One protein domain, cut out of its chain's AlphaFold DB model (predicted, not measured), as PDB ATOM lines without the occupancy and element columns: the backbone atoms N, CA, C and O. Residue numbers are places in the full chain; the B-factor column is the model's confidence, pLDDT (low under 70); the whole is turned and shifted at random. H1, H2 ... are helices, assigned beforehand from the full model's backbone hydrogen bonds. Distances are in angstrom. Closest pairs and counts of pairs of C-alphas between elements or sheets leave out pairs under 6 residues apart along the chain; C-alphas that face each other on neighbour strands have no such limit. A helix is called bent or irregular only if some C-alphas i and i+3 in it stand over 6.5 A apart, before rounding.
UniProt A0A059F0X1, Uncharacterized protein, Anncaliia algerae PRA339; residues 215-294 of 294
ATOM      1  N   GLU A 215     105.782   7.748 212.875       90.81
ATOM      2  CA  GLU A 215     104.772   7.577 213.926       90.81
ATOM      3  C   GLU A 215     103.685   8.667 213.893       90.81
ATOM      4  O   GLU A 215     102.588   8.505 214.434       90.81
ATOM      5  N   ASN A 216     103.920   9.784 213.201       91.56
ATOM      6  CA  ASN A 216     102.941  10.854 213.079       91.56
ATOM      7  C   ASN A 216     101.816  10.453 212.115       91.56
ATOM      8  O   ASN A 216     102.051  10.142 210.950       91.56
ATOM      9  N   VAL A 217     100.568  10.525 212.574       92.44
ATOM     10  CA  VAL A 217      99.365  10.255 211.762       92.44
ATOM     11  C   VAL A 217      99.328  11.081 210.467       92.44
ATOM     12  O   VAL A 217      98.815  10.630 209.443       92.44
ATOM     13  N   SER A 218      99.904  12.285 210.479       92.31
ATOM     14  CA  SER A 218      99.961  13.169 209.309       92.31
ATOM     15  C   SER A 218     100.733  12.563 208.135       92.31
ATOM     16  O   SER A 218     100.422  12.893 206.992       92.31
ATOM     17  N   VAL A 219     101.688  11.661 208.392       93.69
ATOM     18  CA  VAL A 219     102.383  10.900 207.342       93.69
ATOM     19  C   VAL A 219     101.408   9.984 206.614       93.69
ATOM     20  O   VAL A 219     101.348   9.989 205.387       93.69
ATOM     21  N   VAL A 220     100.613   9.227 207.370       95.00
ATOM     22  CA  VAL A 220      99.638   8.291 206.802       95.00
ATOM     23  C   VAL A 220      98.597   9.055 205.988       95.00
ATOM     24  O   VAL A 220      98.342   8.702 204.842       95.00
ATOM     25  N   ILE A 221      98.089  10.172 206.526       93.69
ATOM     26  CA  ILE A 221      97.167  11.066 205.807       93.69
ATOM     27  C   ILE A 221      97.794  11.578 204.505       93.69
ATOM     28  O   ILE A 221      97.123  11.598 203.475       93.69
ATOM     29  N   PHE A 222      99.063  11.995 204.530       94.44
ATOM     30  CA  PHE A 222      99.759  12.443 203.325       94.44
ATOM     31  C   PHE A 222      99.806  11.340 202.262       94.44
ATOM     32  O   PHE A 222      99.409  11.588 201.123       94.44
ATOM     33  N   TYR A 223     100.197  10.116 202.623       95.69
ATOM     34  CA  TYR A 223     100.215   9.001 201.676       95.69
ATOM     35  C   TYR A 223      98.829   8.642 201.144       95.69
ATOM     36  O   TYR A 223      98.689   8.409 199.944       95.69
ATOM     37  N   THR A 224      97.793   8.663 201.987       95.00
ATOM     38  CA  THR A 224      96.420   8.434 201.525       95.00
ATOM     39  C   THR A 224      96.005   9.468 200.484       95.00
ATOM     40  O   THR A 224      95.489   9.092 199.433       95.00
ATOM     41  N   ARG A 225      96.321  10.752 200.702       93.88
ATOM     42  CA  ARG A 225      96.082  11.800 199.698       93.88
ATOM     43  C   ARG A 225      96.851  11.522 198.408       93.88
ATOM     44  O   ARG A 225      96.295  11.657 197.324       93.88
ATOM     45  N   VAL A 226      98.121  11.131 198.499       94.31
ATOM     46  CA  VAL A 226      98.908  10.796 197.302       94.31
ATOM     47  C   VAL A 226      98.228   9.682 196.505       94.31
ATOM     48  O   VAL A 226      98.112   9.815 195.292       94.31
ATOM     49  N   ILE A 227      97.707   8.643 197.161       94.88
ATOM     50  CA  ILE A 227      96.971   7.562 196.490       94.88
ATOM     51  C   ILE A 227      95.708   8.078 195.801       94.88
ATOM     52  O   ILE A 227      95.501   7.780 194.628       94.88
ATOM     53  N   GLU A 228      94.890   8.853 196.516       92.06
ATOM     54  CA  GLU A 228      93.603   9.356 196.019       92.06
ATOM     55  C   GLU A 228      93.754  10.279 194.805       92.06
ATOM     56  O   GLU A 228      92.927  10.237 193.896       92.06
ATOM     57  N   TYR A 229      94.798  11.114 194.778       90.81
ATOM     58  CA  TYR A 229      94.988  12.104 193.716       90.81
ATOM     59  C   TYR A 229      95.953  11.641 192.613       90.81
ATOM     60  O   TYR A 229      95.700  11.890 191.432       90.81
ATOM     61  N   ARG A 230      97.088  11.019 192.966       90.12
ATOM     62  CA  ARG A 230      98.208  10.695 192.056       90.12
ATOM     63  C   ARG A 230      99.012   9.477 192.544       90.12
ATOM     64  O   ARG A 230     100.184   9.598 192.896       90.12
ATOM     65  N   SER A 231      98.402   8.292 192.530       93.00
ATOM     66  CA  SER A 231      98.981   7.054 193.083       93.00
ATOM     67  C   SER A 231     100.392   6.698 192.592       93.00
ATOM     68  O   SER A 231     101.202   6.211 193.380       93.00
ATOM     69  N   TYR A 232     100.730   6.988 191.331       90.69
ATOM     70  CA  TYR A 232     102.066   6.723 190.774       90.69
ATOM     71  C   TYR A 232     103.192   7.477 191.502       90.69
ATOM     72  O   TYR A 232     104.344   7.044 191.454       90.69
ATOM     73  N   LEU A 233     102.878   8.581 192.195       91.62
ATOM     74  CA  LEU A 233     103.869   9.346 192.949       91.62
ATOM     75  C   LEU A 233     104.427   8.563 194.139       91.62
ATOM     76  O   LEU A 233     105.556   8.824 194.544       91.62
ATOM     77  N   LEU A 234     103.695   7.565 194.654       93.12
ATOM     78  CA  LEU A 234     104.178   6.712 195.741       93.12
ATOM     79  C   LEU A 234     105.522   6.054 195.423       93.12
ATOM     80  O   LEU A 234     106.352   5.945 196.318       93.12
ATOM     81  N   ASN A 235     105.775   5.697 194.163       90.88
ATOM     82  CA  ASN A 235     107.035   5.068 193.749       90.88
ATOM     83  C   ASN A 235     108.260   5.961 193.999       90.88
ATOM     84  O   ASN A 235     109.377   5.460 194.104       90.88
ATOM     85  N   PHE A 236     108.063   7.278 194.111       91.06
ATOM     86  CA  PHE A 236     109.136   8.231 194.381       91.06
ATOM     87  C   PHE A 236     109.344   8.498 195.870       91.06
ATOM     88  O   PHE A 236     110.424   8.948 196.230       91.06
ATOM     89  N   ILE A 237     108.352   8.248 196.731       91.19
ATOM     90  CA  ILE A 237     108.362   8.697 198.140       91.19
ATOM     91  C   ILE A 237     108.110   7.611 199.180       91.19
ATOM     92  O   ILE A 237     108.338   7.849 200.363       91.19
ATOM     93  N   MET A 238     107.601   6.449 198.788       94.25
ATOM     94  CA  MET A 238     107.350   5.327 199.683       94.25
ATOM     95  C   MET A 238     108.345   4.215 199.374       94.25
ATOM     96  O   MET A 238     108.559   3.853 198.220       94.25
ATOM     97  N   THR A 239     108.956   3.673 200.421       93.81
ATOM     98  CA  THR A 239     109.783   2.465 200.355       93.81
ATOM     99  C   THR A 239     109.057   1.313 201.039       93.81
ATOM    100  O   THR A 239     108.137   1.536 201.831       93.81
ATOM    101  N   ILE A 240     109.487   0.076 200.772       94.88
ATOM    102  CA  ILE A 240     108.972  -1.118 201.460       94.88
ATOM    103  C   ILE A 240     109.152  -0.985 202.981       94.88
ATOM    104  O   ILE A 240     108.236  -1.308 203.732       94.88
ATOM    105  N   ASP A 241     110.280  -0.442 203.449       94.69
ATOM    106  CA  ASP A 241     110.531  -0.211 204.879       94.69
ATOM    107  C   ASP A 241     109.527   0.781 205.496       94.69
ATOM    108  O   ASP A 241     108.918   0.497 206.529       94.69
ATOM    109  N   ILE A 242     109.281   1.912 204.825       95.00
ATOM    110  CA  ILE A 242     108.283   2.900 205.256       95.00
ATOM    111  C   ILE A 242     106.885   2.273 205.307       95.00
ATOM    112  O   ILE A 242     106.183   2.415 206.309       95.00
ATOM    113  N   PHE A 243     106.490   1.559 204.251       96.31
ATOM    114  CA  PHE A 243     105.205   0.866 204.204       96.31
ATOM    115  C   PHE A 243     105.071  -0.131 205.362       96.31
ATOM    116  O   PHE A 243     104.084  -0.098 206.094       96.31
ATOM    117  N   THR A 244     106.107  -0.941 205.589       95.56
ATOM    118  CA  THR A 244     106.170  -1.932 206.671       95.56
ATOM    119  C   THR A 244     105.983  -1.285 208.043       95.56
ATOM    120  O   THR A 244     105.229  -1.793 208.872       95.56
ATOM    121  N   LYS A 245     106.632  -0.142 208.294       95.31
ATOM    122  CA  LYS A 245     106.463   0.620 209.541       95.31
ATOM    123  C   LYS A 245     105.033   1.126 209.716       95.31
ATOM    124  O   LYS A 245     104.501   1.025 210.814       95.31
ATOM    125  N   ILE A 246     104.388   1.607 208.649       95.38
ATOM    126  CA  ILE A 246     102.997   2.077 208.715       95.38
ATOM    127  C   ILE A 246     102.047   0.922 209.040       95.38
ATOM    128  O   ILE A 246     101.272   1.024 209.985       95.38
ATOM    129  N   VAL A 247     102.121  -0.198 208.317       94.56
ATOM    130  CA  VAL A 247     101.181  -1.316 208.529       94.56
ATOM    131  C   VAL A 247     101.334  -1.967 209.906       94.56
ATOM    132  O   VAL A 247     100.345  -2.401 210.495       94.56
ATOM    133  N   LYS A 248     102.545  -1.955 210.480       94.31
ATOM    134  CA  LYS A 248     102.807  -2.426 211.851       94.31
ATOM    135  C   LYS A 248     102.033  -1.658 212.924       94.31
ATOM    136  O   LYS A 248     101.768  -2.231 213.978       94.31
ATOM    137  N   ARG A 249     101.652  -0.400 212.672       93.19
ATOM    138  CA  ARG A 249     100.930   0.433 213.649       93.19
ATOM    139  C   ARG A 249      99.555  -0.128 213.997       93.19
ATOM    140  O   ARG A 249      99.083   0.102 215.103       93.19
ATOM    141  N   ARG A 250      98.911  -0.838 213.056       88.50
ATOM    142  CA  ARG A 250      97.566  -1.433 213.213       88.50
ATOM    143  C   ARG A 250      96.509  -0.453 213.749       88.50
ATOM    144  O   ARG A 250      95.553  -0.851 214.410       88.50
ATOM    145  N   ASP A 251      96.682   0.837 213.472       93.25
ATOM    146  CA  ASP A 251      95.744   1.883 213.867       93.25
ATOM    147  C   ASP A 251      94.705   2.160 212.766       93.25
ATOM    148  O   ASP A 251      94.806   1.686 211.629       93.25
ATOM    149  N   PHE A 252      93.681   2.948 213.109       94.19
ATOM    150  CA  PHE A 252      92.610   3.325 212.181       94.19
ATOM    151  C   PHE A 252      93.146   3.922 210.871       94.19
ATOM    152  O   PHE A 252      92.643   3.598 209.796       94.19
ATOM    153  N   TYR A 253      94.169   4.777 210.945       94.62
ATOM    154  CA  TYR A 253      94.711   5.470 209.777       94.62
ATOM    155  C   TYR A 253      95.487   4.526 208.865       94.62
ATOM    156  O   TYR A 253      95.366   4.616 207.646       94.62
ATOM    157  N   SER A 254      96.242   3.598 209.443       93.88
ATOM    158  CA  SER A 254      97.002   2.588 208.709       93.88
ATOM    159  C   SER A 254      96.061   1.627 207.981       93.88
ATOM    160  O   SER A 254      96.247   1.354 206.797       93.88
ATOM    161  N   ASN A 255      94.972   1.211 208.637       92.19
ATOM    162  CA  ASN A 255      93.915   0.421 208.001       92.19
ATOM    163  C   ASN A 255      93.173   1.209 206.913       92.19
ATOM    164  O   ASN A 255      92.844   0.662 205.862       92.19
ATOM    165  N   PHE A 256      92.936   2.507 207.126       94.12
ATOM    166  CA  PHE A 256      92.360   3.371 206.097       94.12
ATOM    167  C   PHE A 256      93.272   3.462 204.867       94.12
ATOM    168  O   PHE A 256      92.800   3.254 203.752       94.12
ATOM    169  N   LEU A 257      94.581   3.667 205.060       95.38
ATOM    170  CA  LEU A 257      95.572   3.648 203.983       95.38
ATOM    171  C   LEU A 257      95.535   2.326 203.204       95.38
ATOM    172  O   LEU A 257      95.463   2.359 201.977       95.38
ATOM    173  N   LEU A 258      95.540   1.184 203.899       95.00
ATOM    174  CA  LEU A 258      95.490  -0.143 203.275       95.00
ATOM    175  C   LEU A 258      94.243  -0.334 202.414       95.00
ATOM    176  O   LEU A 258      94.347  -0.783 201.274       95.00
ATOM    177  N   ARG A 259      93.069   0.063 202.914       92.38
ATOM    178  CA  ARG A 259      91.821   0.020 202.141       92.38
ATOM    179  C   ARG A 259      91.904   0.889 200.892       92.38
ATOM    180  O   ARG A 259      91.522   0.433 199.815       92.38
ATOM    181  N   THR A 260      92.436   2.105 201.010       94.25
ATOM    182  CA  THR A 260      92.606   3.006 199.865       94.25
ATOM    183  C   THR A 260      93.596   2.433 198.845       94.25
ATOM    184  O   THR A 260      93.334   2.485 197.643       94.25
ATOM    185  N   MET A 261      94.701   1.825 199.289       95.00
ATOM    186  CA  MET A 261      95.647   1.127 198.407       95.00
ATOM    187  C   MET A 261      94.989  -0.053 197.690       95.00
ATOM    188  O   MET A 261      95.144  -0.193 196.477       95.00
ATOM    189  N   ALA A 262      94.213  -0.863 198.410       90.25
ATOM    190  CA  ALA A 262      93.538  -2.035 197.867       90.25
ATOM    191  C   ALA A 262      92.492  -1.651 196.806       90.25
ATOM    192  O   ALA A 262      92.459  -2.233 195.721       90.25
ATOM    193  N   GLN A 263      91.703  -0.601 197.059       89.69
ATOM    194  CA  GLN A 263      90.756  -0.043 196.084       89.69
ATOM    195  C   GLN A 263      91.446   0.437 194.799       89.69
ATOM    196  O   GLN A 263      90.902   0.271 193.709       89.69
ATOM    197  N   ASN A 264      92.656   0.986 194.925       89.69
ATOM    198  CA  ASN A 264      93.461   1.469 193.803       89.69
ATOM    199  C   ASN A 264      94.409   0.404 193.220       89.69
ATOM    200  O   ASN A 264      95.207   0.726 192.343       89.69
ATOM    201  N   LYS A 265      94.313  -0.859 193.669       88.06
ATOM    202  CA  LYS A 265      95.148  -1.993 193.226       88.06
ATOM    203  C   LYS A 265      96.659  -1.747 193.369       88.06
ATOM    204  O   LYS A 265      97.440  -2.124 192.502       88.06
ATOM    205  N   ILE A 266      97.073  -1.097 194.454       92.50
ATOM    206  CA  ILE A 266      98.477  -0.755 194.720       92.50
ATOM    207  C   ILE A 266      99.083  -1.833 195.616       92.50
ATOM    208  O   ILE A 266      98.961  -1.758 196.835       92.50
ATOM    209  N   ASN A 267      99.723  -2.835 195.021       91.44
ATOM    210  CA  ASN A 267     100.330  -3.957 195.742       91.44
ATOM    211  C   ASN A 267     101.869  -3.977 195.677       91.44
ATOM    212  O   ASN A 267     102.474  -4.810 196.344       91.44
ATOM    213  N   GLN A 268     102.525  -3.050 194.960       93.06
ATOM    214  CA  GLN A 268     103.979  -3.103 194.731       93.06
ATOM    215  C   GLN A 268     104.858  -2.938 195.987       93.06
ATOM    216  O   GLN A 268     106.068  -3.135 195.918       93.06
ATOM    217  N   PHE A 269     104.273  -2.544 197.120       95.25
ATOM    218  CA  PHE A 269     104.976  -2.394 198.399       95.25
ATOM    219  C   PHE A 269     104.792  -3.603 199.327       95.25
ATOM    220  O   PHE A 269     105.389  -3.637 200.402       95.25
ATOM    221  N   ILE A 270     103.968  -4.577 198.923       93.75
ATOM    222  CA  ILE A 270     103.715  -5.801 199.680       93.75
ATOM    223  C   ILE A 270     104.748  -6.843 199.272       93.75
ATOM    224  O   ILE A 270     104.861  -7.193 198.098       93.75
ATOM    225  N   ASP A 271     105.484  -7.359 200.248       92.75
ATOM    226  CA  ASP A 271     106.460  -8.419 200.041       92.75
ATOM    227  C   ASP A 271     106.489  -9.396 201.225       92.75
ATOM    228  O   ASP A 271     105.756  -9.267 202.208       92.75
ATOM    229  N   HIS A 272     107.369 -10.392 201.137       90.19
ATOM    230  CA  HIS A 272     107.570 -11.391 202.186       90.19
ATOM    231  C   HIS A 272     107.891 -10.788 203.571       90.19
ATOM    232  O   HIS A 272     107.600 -11.417 204.589       90.19
ATOM    233  N   SER A 273     108.451  -9.573 203.637       92.62
ATOM    234  CA  SER A 273     108.831  -8.916 204.891       92.62
ATOM    235  C   SER A 273     107.651  -8.289 205.633       92.62
ATOM    236  O   SER A 273     107.750  -8.059 206.839       92.62
ATOM    237  N   ASN A 274     106.531  -8.028 204.950       93.69
ATOM    238  CA  ASN A 274     105.396  -7.312 205.537       93.69
ATOM    239  C   ASN A 274     104.029  -7.969 205.339       93.69
ATOM    240  O   ASN A 274     103.084  -7.589 206.031       93.69
ATOM    241  N   LEU A 275     103.932  -8.994 204.489       91.62
ATOM    242  CA  LEU A 275     102.693  -9.729 204.227       91.62
ATOM    243  C   LEU A 275     102.008 -10.212 205.517       91.62
ATOM    244  O   LEU A 275     100.792 -10.128 205.646       91.62
ATOM    245  N   HIS A 276     102.792 -10.651 206.504       89.50
ATOM    246  CA  HIS A 276     102.307 -11.168 207.787       89.50
ATOM    247  C   HIS A 276     101.704 -10.102 208.723       89.50
ATOM    248  O   HIS A 276     101.125 -10.441 209.755       89.50
ATOM    249  N   PHE A 277     101.833  -8.811 208.395       91.12
ATOM    250  CA  PHE A 277     101.149  -7.735 209.117       91.12
ATOM    251  C   PHE A 277      99.766  -7.418 208.549       91.12
ATOM    252  O   PHE A 277      99.018  -6.680 209.190       91.12
ATOM    253  N   LEU A 278      99.430  -7.949 207.371       90.62
ATOM    254  CA  LEU A 278      98.178  -7.671 206.684       90.62
ATOM    255  C   LEU A 278      97.109  -8.684 207.090       90.62
ATOM    256  O   LEU A 278      97.342  -9.891 207.108       90.62
ATOM    257  N   GLU A 279      95.916  -8.183 207.395       87.62
ATOM    258  CA  GLU A 279      94.750  -9.031 207.634       87.62
ATOM    259  C   GLU A 279      94.323  -9.745 206.345       87.62
ATOM    260  O   GLU A 279      94.426  -9.194 205.244       87.62
ATOM    261  N   GLU A 280      93.785 -10.956 206.492       87.06
ATOM    262  CA  GLU A 280      93.310 -11.791 205.385       87.06
ATOM    263  C   GLU A 280      92.332 -11.046 204.463       87.06
ATOM    264  O   GLU A 280      92.411 -11.167 203.240       87.06
ATOM    265  N   GLU A 281      91.446 -10.223 205.030       86.12
ATOM    266  CA  GLU A 281      90.503  -9.407 204.258       86.12
ATOM    267  C   GLU A 281      91.216  -8.464 203.281       86.12
ATOM    268  O   GLU A 281      90.807  -8.344 202.126       86.12
ATOM    269  N   HIS A 282      92.313  -7.830 203.703       85.69
ATOM    270  CA  HIS A 282      93.092  -6.952 202.835       85.69
ATOM    271  C   HIS A 282      93.817  -7.753 201.748       85.69
ATOM    272  O   HIS A 282      93.798  -7.355 200.582       85.69
ATOM    273  N   LEU A 283      94.404  -8.901 202.101       87.75
ATOM    274  CA  LEU A 283      95.109  -9.773 201.155       87.75
ATOM    275  C   LEU A 283      94.186 -10.285 200.045       87.75
ATOM    276  O   LEU A 283      94.552 -10.225 198.869       87.75
ATOM    277  N   LYS A 284      92.957 -10.683 200.392       87.94
ATOM    278  CA  LYS A 284      91.924 -11.070 199.419       87.94
ATOM    279  C   LYS A 284      91.629  -9.958 198.416       87.94
ATOM    280  O   LYS A 284      91.441 -10.233 197.235       87.94
ATOM    281  N   VAL A 285      91.603  -8.698 198.853       88.56
ATOM    282  CA  VAL A 285      91.344  -7.566 197.950       88.56
ATOM    283  C   VAL A 285      92.557  -7.254 197.072       88.56
ATOM    284  O   VAL A 285      92.376  -6.969 195.887       88.56
ATOM    285  N   PHE A 286      93.775  -7.319 197.620       88.06
ATOM    286  CA  PHE A 286      95.005  -7.045 196.869       88.06
ATOM    287  C   PHE A 286      95.280  -8.080 195.776       88.06
ATOM    288  O   PHE A 286      95.618  -7.691 194.659       88.06
ATOM    289  N   PHE A 287      95.123  -9.368 196.089       85.69
ATOM    290  CA  PHE A 287      95.527 -10.467 195.205       85.69
ATOM    291  C   PHE A 287      94.350 -11.145 194.488       85.69
ATOM    292  O   PHE A 287      94.559 -11.815 193.485       85.69
ATOM    293  N   LYS A 288      93.100 -10.918 194.916       85.31
ATOM    294  CA  LYS A 288      91.880 -11.452 194.282       85.31
ATOM    295  C   LYS A 288      91.991 -12.948 193.959       85.31
ATOM    296  O   LYS A 288      92.038 -13.758 194.873       85.31
ATOM    297  N   GLU A 289      92.015 -13.301 192.676       80.56
ATOM    298  CA  GLU A 289      92.084 -14.678 192.177       80.56
ATOM    299  C   GLU A 289      93.452 -15.331 192.430       80.56
ATOM    300  O   GLU A 289      93.542 -16.552 192.482       80.56
ATOM    301  N   GLU A 290      94.503 -14.532 192.638       80.62
ATOM    302  CA  GLU A 290      95.845 -15.005 193.000       80.62
ATOM    303  C   GLU A 290      95.973 -15.295 194.504       80.62
ATOM    304  O   GLU A 290      96.979 -15.850 194.948       80.62
ATOM    305  N   TYR A 291      94.972 -14.926 195.314       81.81
ATOM    306  CA  TYR A 291      94.983 -15.213 196.743       81.81
ATOM    307  C   TYR A 291      94.649 -16.686 196.999       81.81
ATOM    308  O   TYR A 291      93.511 -17.119 196.815       81.81
ATOM    309  N   VAL A 292      95.632 -17.439 197.492       77.62
ATOM    310  CA  VAL A 292      95.438 -18.810 197.971       77.62
ATOM    311  C   VAL A 292      95.429 -18.789 199.503       77.62
ATOM    312  O   VAL A 292      96.450 -18.426 200.093       77.62
ATOM    313  N   PRO A 293      94.307 -19.138 200.165       70.81
ATOM    314  CA  PRO A 293      94.295 -19.295 201.613       70.81
ATOM    315  C   PRO A 293      95.216 -20.461 201.999       70.81
ATOM    316  O   PRO A 293      95.127 -21.539 201.408       70.81
ATOM    317  N   LEU A 294      96.117 -20.209 202.951       59.91
ATOM    318  CA  LEU A 294      96.970 -21.223 203.577       59.91
ATOM    319  C   LEU A 294      96.223 -21.933 204.706       59.91
ATOM    320  O   LEU A 294      95.522 -21.228 205.468       59.91
TER     321      LEU A 294
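What this domain is: This is residues 215 to 294 of the 294 residues of an uncharacterized protein of Anncaliia algerae PRA339 (UniProt A0A059F0X1). Three helices, H1, H3 and H4, run the same way side by side in a slightly bent row with H3 in the middle, while H2 packs across one side of H3. H1 has a kink of 134 degrees near residue 231, and the long link from H3 to H4 passes on the same side of the row as H2. The printed part has 80 residues with four named helices, H1 to H4 in chain order, and no named strand: all helix. It is compact, with a radius of gyration of the C-alphas of 11.9 A, and only just elongated, spanning 35 by 23 by 20 A.

Where its parts are: Find C-alpha 217 at (99.365, 10.255, 211.762); there H1 begins, residues 217 to 237, 16.4 A long and irregular, with C-alphas 229 and 232 9.4 A apart. Next come H2, residues 240 to 248, and H3, residues 252 to 263, 16.5 A long from C-alpha 252 at (92.610, 3.325, 212.181). H4, residues 280 to 290, 13.0 A long, ends at (95.845, -15.005, 193.000); it is irregular too, with C-alphas 286 and 289 9.4 A apart.

How they stand to each other: Look first at H3, the hub. It touches H1 at a shallow tilt of 20 degrees, the same way; their closest C-alphas, Thr 224 and Leu 257, are 5.4 A apart. With residues 254 to 258 alone it touches H2, at a steep tilt of 55 degrees, opposite ways; the closest C-alphas, Val 247 and Ser 254, are 5.7 A apart. With residues 258 to 263 alone it touches H4, at a shallow tilt of 14 degrees, the same way; the closest C-alphas, Ala 262 and Phe 286, are 5.3 A apart. H1 and H4 are apart. In H2 and H3 every O i to N i+4 pair is within hydrogen-bond range; in H1 10 of 17 are, in H4 5 of 7.

The domain as a whole: The C-alphas farthest apart, Ser 218 and Leu 294, are 35.0 A apart. The printed part has no cut; the link from H3 to H4, residues 264 to 279, is long. Check the B-factor column: only residue 294, the chain's last, is under 70.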